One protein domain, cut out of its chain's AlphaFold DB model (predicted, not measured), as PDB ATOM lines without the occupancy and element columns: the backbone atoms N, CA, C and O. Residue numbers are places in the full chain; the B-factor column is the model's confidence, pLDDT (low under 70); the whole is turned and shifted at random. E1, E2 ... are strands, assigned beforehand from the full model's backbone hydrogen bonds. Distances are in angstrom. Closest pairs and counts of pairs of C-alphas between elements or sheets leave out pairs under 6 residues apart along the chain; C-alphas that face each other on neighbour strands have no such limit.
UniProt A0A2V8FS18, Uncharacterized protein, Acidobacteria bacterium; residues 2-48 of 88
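What this domain is: This is residues 2 to 48 of the 88 residues of an uncharacterized protein of Acidobacteria bacterium (UniProt A0A2V8FS18). Little regular structure is seen here: a hairpin of two strands, E1 then E2, makes one end of a long, flat outline, and loops without a named element make the other, where the first and last printed residues come together. The printed part has 47 residues with two named strands, antiparallel, and no named helix; it is all strand, with 13 residues in named elements. It is extended, with a radius of gyration of the C-alphas of 15.0 A and spans of 48 by 24 by 12 A.

How they stand to each other: E1, residues 12 to 17, and E2, residues 23 to 29, form a hairpin with a tight link of 5 residues. They are antiparallel, at 147 degrees between their directions. The C-alphas of Thr 13 and Pro 27, which face each other, are 4.3 A apart. N 14 and O 26, at 2.8 A, and N 24 and O 16, at 2.9 A, are within hydrogen-bond range.

Where its parts are: E1 begins at C-alpha 12, (24.728, 16.332, -45.583), and is 16.9 A long. E2, 18.3 A long, ends at C-alpha 29, (26.811, 20.549, -47.455).

The domain as a whole: The two C-alphas farthest apart, those of Ile 19 and Val 48, are 48.3 A apart; those of Val 2 and Val 48 are 4.7 A apart. Residues 30 to 48 hold no named element. The printed part has no cut, and no printed residue is under 70 in pLDDT.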
ATOM      1  N   VAL A   2      31.292   9.637 -23.260       93.31
ATOM      2  CA  VAL A   2      31.473   8.215 -22.913       93.31
ATOM      3  C   VAL A   2      31.002   7.378 -24.098       93.31
ATOM      4  O   VAL A   2      29.967   7.709 -24.672       93.31
ATOM      5  N   GLY A   3      31.745   6.338 -24.476       95.31
ATOM      6  CA  GLY A   3      31.372   5.437 -25.575       95.31
ATOM      7  C   GLY A   3      32.514   5.196 -26.556       95.31
ATOM      8  O   GLY A   3      33.651   5.013 -26.136       95.31
ATOM      9  N   GLU A   4      32.225   5.202 -27.855       94.44
ATOM     10  CA  GLU A   4      33.214   5.015 -28.925       94.44
ATOM     11  C   GLU A   4      33.345   6.276 -29.793       94.44
ATOM     12  O   GLU A   4      32.407   7.081 -29.850       94.44
ATOM     13  N   PRO A   5      34.491   6.478 -30.473       93.19
ATOM     14  CA  PRO A   5      34.641   7.568 -31.428       93.19
ATOM     15  C   PRO A   5      33.542   7.551 -32.495       93.19
ATOM     16  O   PRO A   5      33.142   6.494 -32.985       93.19
ATOM     17  N   THR A   6      33.060   8.732 -32.879       90.56
ATOM     18  CA  THR A   6      32.047   8.836 -33.937       90.56
ATOM     19  C   THR A   6      32.629   8.468 -35.305       90.56
ATOM     20  O   THR A   6      33.828   8.584 -35.529       90.56
ATOM     21  N   ALA A   7      31.784   8.078 -36.264       86.06
ATOM     22  CA  ALA A   7      32.237   7.635 -37.590       86.06
ATOM     23  C   ALA A   7      33.010   8.700 -38.401       86.06
ATOM     24  O   ALA A   7      33.753   8.356 -39.312       86.06
ATOM     25  N   GLY A   8      32.838   9.991 -38.092       86.31
ATOM     26  CA  GLY A   8      33.544  11.077 -38.781       86.31
ATOM     27  C   GLY A   8      33.032  11.397 -40.193       86.31
ATOM     28  O   GLY A   8      33.676  12.168 -40.892       86.31
ATOM     29  N   TRP A   9      31.890  10.848 -40.618       87.62
ATOM     30  CA  TRP A   9      31.250  11.167 -41.904       87.62
ATOM     31  C   TRP A   9      30.056  12.095 -41.675       87.62
ATOM     32  O   TRP A   9      29.042  11.671 -41.118       87.62
ATOM     33  N   ILE A  10      30.183  13.372 -42.046       88.25
ATOM     34  CA  ILE A  10      29.229  14.435 -41.657       88.25
ATOM     35  C   ILE A  10      28.813  15.307 -42.858       88.25
ATOM     36  O   ILE A  10      28.307  16.418 -42.708       88.25
ATOM     37  N   ILE A  11      28.988  14.818 -44.087       91.81
ATOM     38  CA  ILE A  11      28.438  15.486 -45.273       91.81
ATOM     39  C   ILE A  11      26.918  15.299 -45.326       91.81
ATOM     40  O   ILE A  11      26.411  14.176 -45.402       91.81
ATOM     41  N   TYR A  12      26.173  16.408 -45.379       91.12
ATOM     42  CA  TYR A  12      24.728  16.332 -45.583       91.12
ATOM     43  C   TYR A  12      24.438  16.043 -47.051       91.12
ATOM     44  O   TYR A  12      24.994  16.663 -47.969       91.12
ATOM     45  N   THR A  13      23.529  15.096 -47.250       94.31
ATOM     46  CA  THR A  13      23.115  14.607 -48.562       94.31
ATOM     47  C   THR A  13      21.640  14.943 -48.830       94.31
ATOM     48  O   THR A  13      20.798  14.890 -47.929       94.31
ATOM     49  N   GLY A  14      21.313  15.283 -50.077       93.56
ATOM     50  CA  GLY A  14      19.953  15.452 -50.603       93.56
ATOM     51  C   GLY A  14      19.513  14.232 -51.417       93.56
ATOM     52  O   GLY A  14      20.350  13.436 -51.831       93.56
ATOM     53  N   GLY A  15      18.205  14.020 -51.582       95.50
ATOM     54  CA  GLY A  15      17.667  12.947 -52.425       95.50
ATOM     55  C   GLY A  15      17.291  13.475 -53.807       95.50
ATOM     56  O   GLY A  15      16.663  14.527 -53.896       95.50
ATOM     57  N   ALA A  16      17.651  12.748 -54.859       95.50
ATOM     58  CA  ALA A  16      17.175  12.986 -56.218       95.50
ATOM     59  C   ALA A  16      16.550  11.700 -56.766       95.50
ATOM     60  O   ALA A  16      17.184  10.645 -56.726       95.50
ATOM     61  N   THR A  17      15.313  11.784 -57.254       97.38
ATOM     62  CA  THR A  17      14.605  10.650 -57.864       97.38
ATOM     63  C   THR A  17      14.942  10.561 -59.349       97.38
ATOM     64  O   THR A  17      14.903  11.567 -60.057       97.38
ATOM     65  N   LEU A  18      15.287   9.362 -59.813       96.62
ATOM     66  CA  LEU A  18      15.618   9.067 -61.204       96.62
ATOM     67  C   LEU A  18      14.362   8.664 -61.989       96.62
ATOM     68  O   LEU A  18      13.294   8.432 -61.423       96.62
ATOM     69  N   ILE A  19      14.493   8.565 -63.315       96.69
ATOM     70  CA  ILE A  19      13.381   8.235 -64.221       96.69
ATOM     71  C   ILE A  19      12.782   6.840 -63.976       96.69
ATOM     72  O   ILE A  19      11.616   6.611 -64.280       96.69
ATOM     73  N   ASP A  20      13.563   5.925 -63.405       96.62
ATOM     74  CA  ASP A  20      13.138   4.574 -63.026       96.62
ATOM     75  C   ASP A  20      12.514   4.506 -61.619       96.62
ATOM     76  O   ASP A  20      12.130   3.432 -61.162       96.62
ATOM     77  N   GLY A  21      12.410   5.643 -60.922       96.06
ATOM     78  CA  GLY A  21      11.897   5.740 -59.557       96.06
ATOM     79  C   GLY A  21      12.929   5.459 -58.460       96.06
ATOM     80  O   GLY A  21      12.598   5.599 -57.281       96.06
ATOM     81  N   SER A  22      14.174   5.108 -58.800       97.12
ATOM     82  CA  SER A  22      15.251   4.967 -57.814       97.12
ATOM     83  C   SER A  22      15.653   6.323 -57.213       97.12
ATOM     84  O   SER A  22      15.392   7.381 -57.790       97.12
ATOM     85  N   VAL A  23      16.273   6.314 -56.026       97.00
ATOM     86  CA  VAL A  23      16.697   7.537 -55.321       97.00
ATOM     87  C   VAL A  23      18.210   7.548 -55.142       97.00
ATOM     88  O   VAL A  23      18.773   6.682 -54.474       97.00
ATOM     89  N   LEU A  24      18.863   8.579 -55.678       96.25
ATOM     90  CA  LEU A  24      20.280   8.856 -55.465       96.25
ATOM     91  C   LEU A  24      20.472   9.858 -54.319       96.25
ATOM     92  O   LEU A  24      19.771  10.868 -54.228       96.25
ATOM     93  N   ARG A  25      21.458   9.599 -53.455       95.56
ATOM     94  CA  ARG A  25      21.897  10.520 -52.395       95.56
ATOM     95  C   ARG A  25      23.040  11.390 -52.913       95.56
ATOM     96  O   ARG A  25      24.112  10.878 -53.213       95.56
ATOM     97  N   ILE A  26      22.822  12.700 -52.998       95.25
ATOM     98  CA  ILE A  26      23.791  13.663 -53.541       95.25
ATOM     99  C   ILE A  26      24.404  14.484 -52.397       95.25
ATOM    100  O   ILE A  26      23.647  15.109 -51.651       95.25
ATOM    101  N   PRO A  27      25.740  14.517 -52.228       93.25
ATOM    102  CA  PRO A  27      26.399  15.343 -51.215       93.25
ATOM    103  C   PRO A  27      26.337  16.828 -51.585       93.25
ATOM    104  O   PRO A  27      26.601  17.188 -52.728       93.25
ATOM    105  N   GLY A  28      26.013  17.696 -50.620       92.81
ATOM    106  CA  GLY A  28      25.847  19.129 -50.908       92.81
ATOM    107  C   GLY A  28      26.297  20.094 -49.816       92.81
ATOM    108  O   GLY A  28      26.558  21.253 -50.119       92.81
ATOM    109  N   THR A  29      26.417  19.654 -48.560       93.62
ATOM    110  CA  THR A  29      26.811  20.549 -47.455       93.62
ATOM    111  C   THR A  29      28.009  19.998 -46.702       93.62
ATOM    112  O   THR A  29      28.017  18.833 -46.306       93.62
ATOM    113  N   LYS A  30      29.005  20.862 -46.481       92.88
ATOM    114  CA  LYS A  30      30.156  20.601 -45.611       92.88
ATOM    115  C   LYS A  30      29.900  21.173 -44.225       92.88
ATOM    116  O   LYS A  30      29.291  22.233 -44.103       92.88
ATOM    117  N   ILE A  31      30.414  20.491 -43.210       91.38
ATOM    118  CA  ILE A  31      30.266  20.879 -41.809       91.38
ATOM    119  C   ILE A  31      31.633  21.169 -41.217       91.38
ATOM    120  O   ILE A  31      32.595  20.430 -41.440       91.38
ATOM    121  N   PHE A  32      31.685  22.254 -40.457       93.06
ATOM    122  CA  PHE A  32      32.874  22.726 -39.774       93.06
ATOM    123  C   PHE A  32      32.591  22.801 -38.278       93.06
ATOM    124  O   PHE A  32      31.474  23.125 -37.863       93.06
ATOM    125  N   ALA A  33      33.602  22.491 -37.477       90.81
ATOM    126  CA  ALA A  33      33.567  22.723 -36.045       90.81
ATOM    127  C   ALA A  33      33.637  24.231 -35.742       90.81
ATOM    128  O   ALA A  33      33.879  25.061 -36.621       90.81
ATOM    129  N   SER A  34      33.411  24.599 -34.481       92.62
ATOM    130  CA  SER A  34      33.421  25.998 -34.026       92.62
ATOM    131  C   SER A  34      34.760  26.712 -34.240       92.62
ATOM    132  O   SER A  34      34.802  27.935 -34.282       92.62
ATOM    133  N   ASP A  35      35.846  25.951 -34.354       93.56
ATOM    134  CA  ASP A  35      37.204  26.412 -34.648       93.56
ATOM    135  C   ASP A  35      37.500  26.507 -36.161       93.56
ATOM    136  O   ASP A  35      38.600  26.884 -36.554       93.56
ATOM    137  N   GLY A  36      36.527  26.173 -37.016       92.44
ATOM    138  CA  GLY A  36      36.675  26.147 -38.469       92.44
ATOM    139  C   GLY A  36      37.280  24.855 -39.027       92.44
ATOM    140  O   GLY A  36      37.439  24.752 -40.244       92.44
ATOM    141  N   THR A  37      37.586  23.853 -38.196       90.31
ATOM    142  CA  THR A  37      38.120  22.565 -38.660       90.31
ATOM    143  C   THR A  37      37.046  21.801 -39.450       90.31
ATOM    144  O   THR A  37      35.919  21.660 -38.960       90.31
ATOM    145  N   PRO A  38      37.334  21.292 -40.668       91.25
ATOM    146  CA  PRO A  38      36.384  20.456 -41.400       91.25
ATOM    147  C   PRO A  38      36.132  19.165 -40.620       91.25
ATOM    148  O   PRO A  38      37.074  18.478 -40.247       91.25
ATOM    149  N   MET A  39      34.867  18.813 -40.385       90.56
ATOM    150  CA  MET A  39      34.546  17.630 -39.573       90.56
ATOM    151  C   MET A  39      34.471  16.324 -40.372       90.56
ATOM    152  O   MET A  39      34.335  15.248 -39.791       90.56
ATOM    153  N   GLU A  40      34.564  16.400 -41.698       91.50
ATOM    154  CA  GLU A  40      34.637  15.212 -42.544       91.50
ATOM    155  C   GLU A  40      35.972  14.494 -42.330       91.50
ATOM    156  O   GLU A  40      37.024  15.133 -42.342       91.50
ATOM    157  N   MET A  41      35.924  13.176 -42.135       88.44
ATOM    158  CA  MET A  41      37.057  12.321 -41.765       88.44
ATOM    159  C   MET A  41      37.718  12.684 -40.423       88.44
ATOM    160  O   MET A  41      38.830  12.238 -40.147       88.44
ATOM    161  N   HIS A  42      37.024  13.436 -39.561       90.38
ATOM    162  CA  HIS A  42      37.498  13.797 -38.220       90.38
ATOM    163  C   HIS A  42      36.541  13.257 -37.142       90.38
ATOM    164  O   HIS A  42      35.686  13.992 -36.637       90.38
ATOM    165  N   PRO A  43      36.659  11.961 -36.782       87.94
ATOM    166  CA  PRO A  43      35.979  11.370 -35.635       87.94
ATOM    167  C   PRO A  43      36.113  12.222 -34.379       87.94
ATOM    168  O   PRO A  43      37.202  12.686 -34.037       87.94
ATOM    169  N   ARG A  44      35.013  12.383 -33.644       89.75
ATOM    170  CA  ARG A  44      35.060  13.042 -32.342       89.75
ATOM    171  C   ARG A  44      35.578  12.038 -31.312       89.75
ATOM    172  O   ARG A  44      34.915  11.013 -31.123       89.75
ATOM    173  N   PRO A  45      36.722  12.297 -30.653       91.44
ATOM    174  CA  PRO A  45      37.227  11.403 -29.623       91.44
ATOM    175  C   PRO A  45      36.293  11.386 -28.408       91.44
ATOM    176  O   PRO A  45      35.500  12.306 -28.181       91.44
ATOM    177  N   VAL A  46      36.403  10.315 -27.630       93.50
ATOM    178  CA  VAL A  46      35.677  10.113 -26.372       93.50
ATOM    179  C   VAL A  46      36.631  10.259 -25.193       93.50
ATOM    180  O   VAL A  46      37.806   9.920 -25.304       93.50
ATOM    181  N   ASP A  47      36.118  10.739 -24.062       94.31
ATOM    182  CA  ASP A  47      36.907  10.914 -22.834       94.31
ATOM    183  C   ASP A  47      37.004   9.599 -22.050       94.31
ATOM    184  O   ASP A  47      38.026   9.303 -21.436       94.31
ATOM    185  N   VAL A  48      35.937   8.794 -22.090       95.44
ATOM    186  CA  VAL A  48      35.874   7.465 -21.471       95.44
ATOM    187  C   VAL A  48      35.507   6.442 -22.550       95.44
ATOM    188  O   VAL A  48      34.335   6.374 -22.942       95.44
TER     189      VAL A  48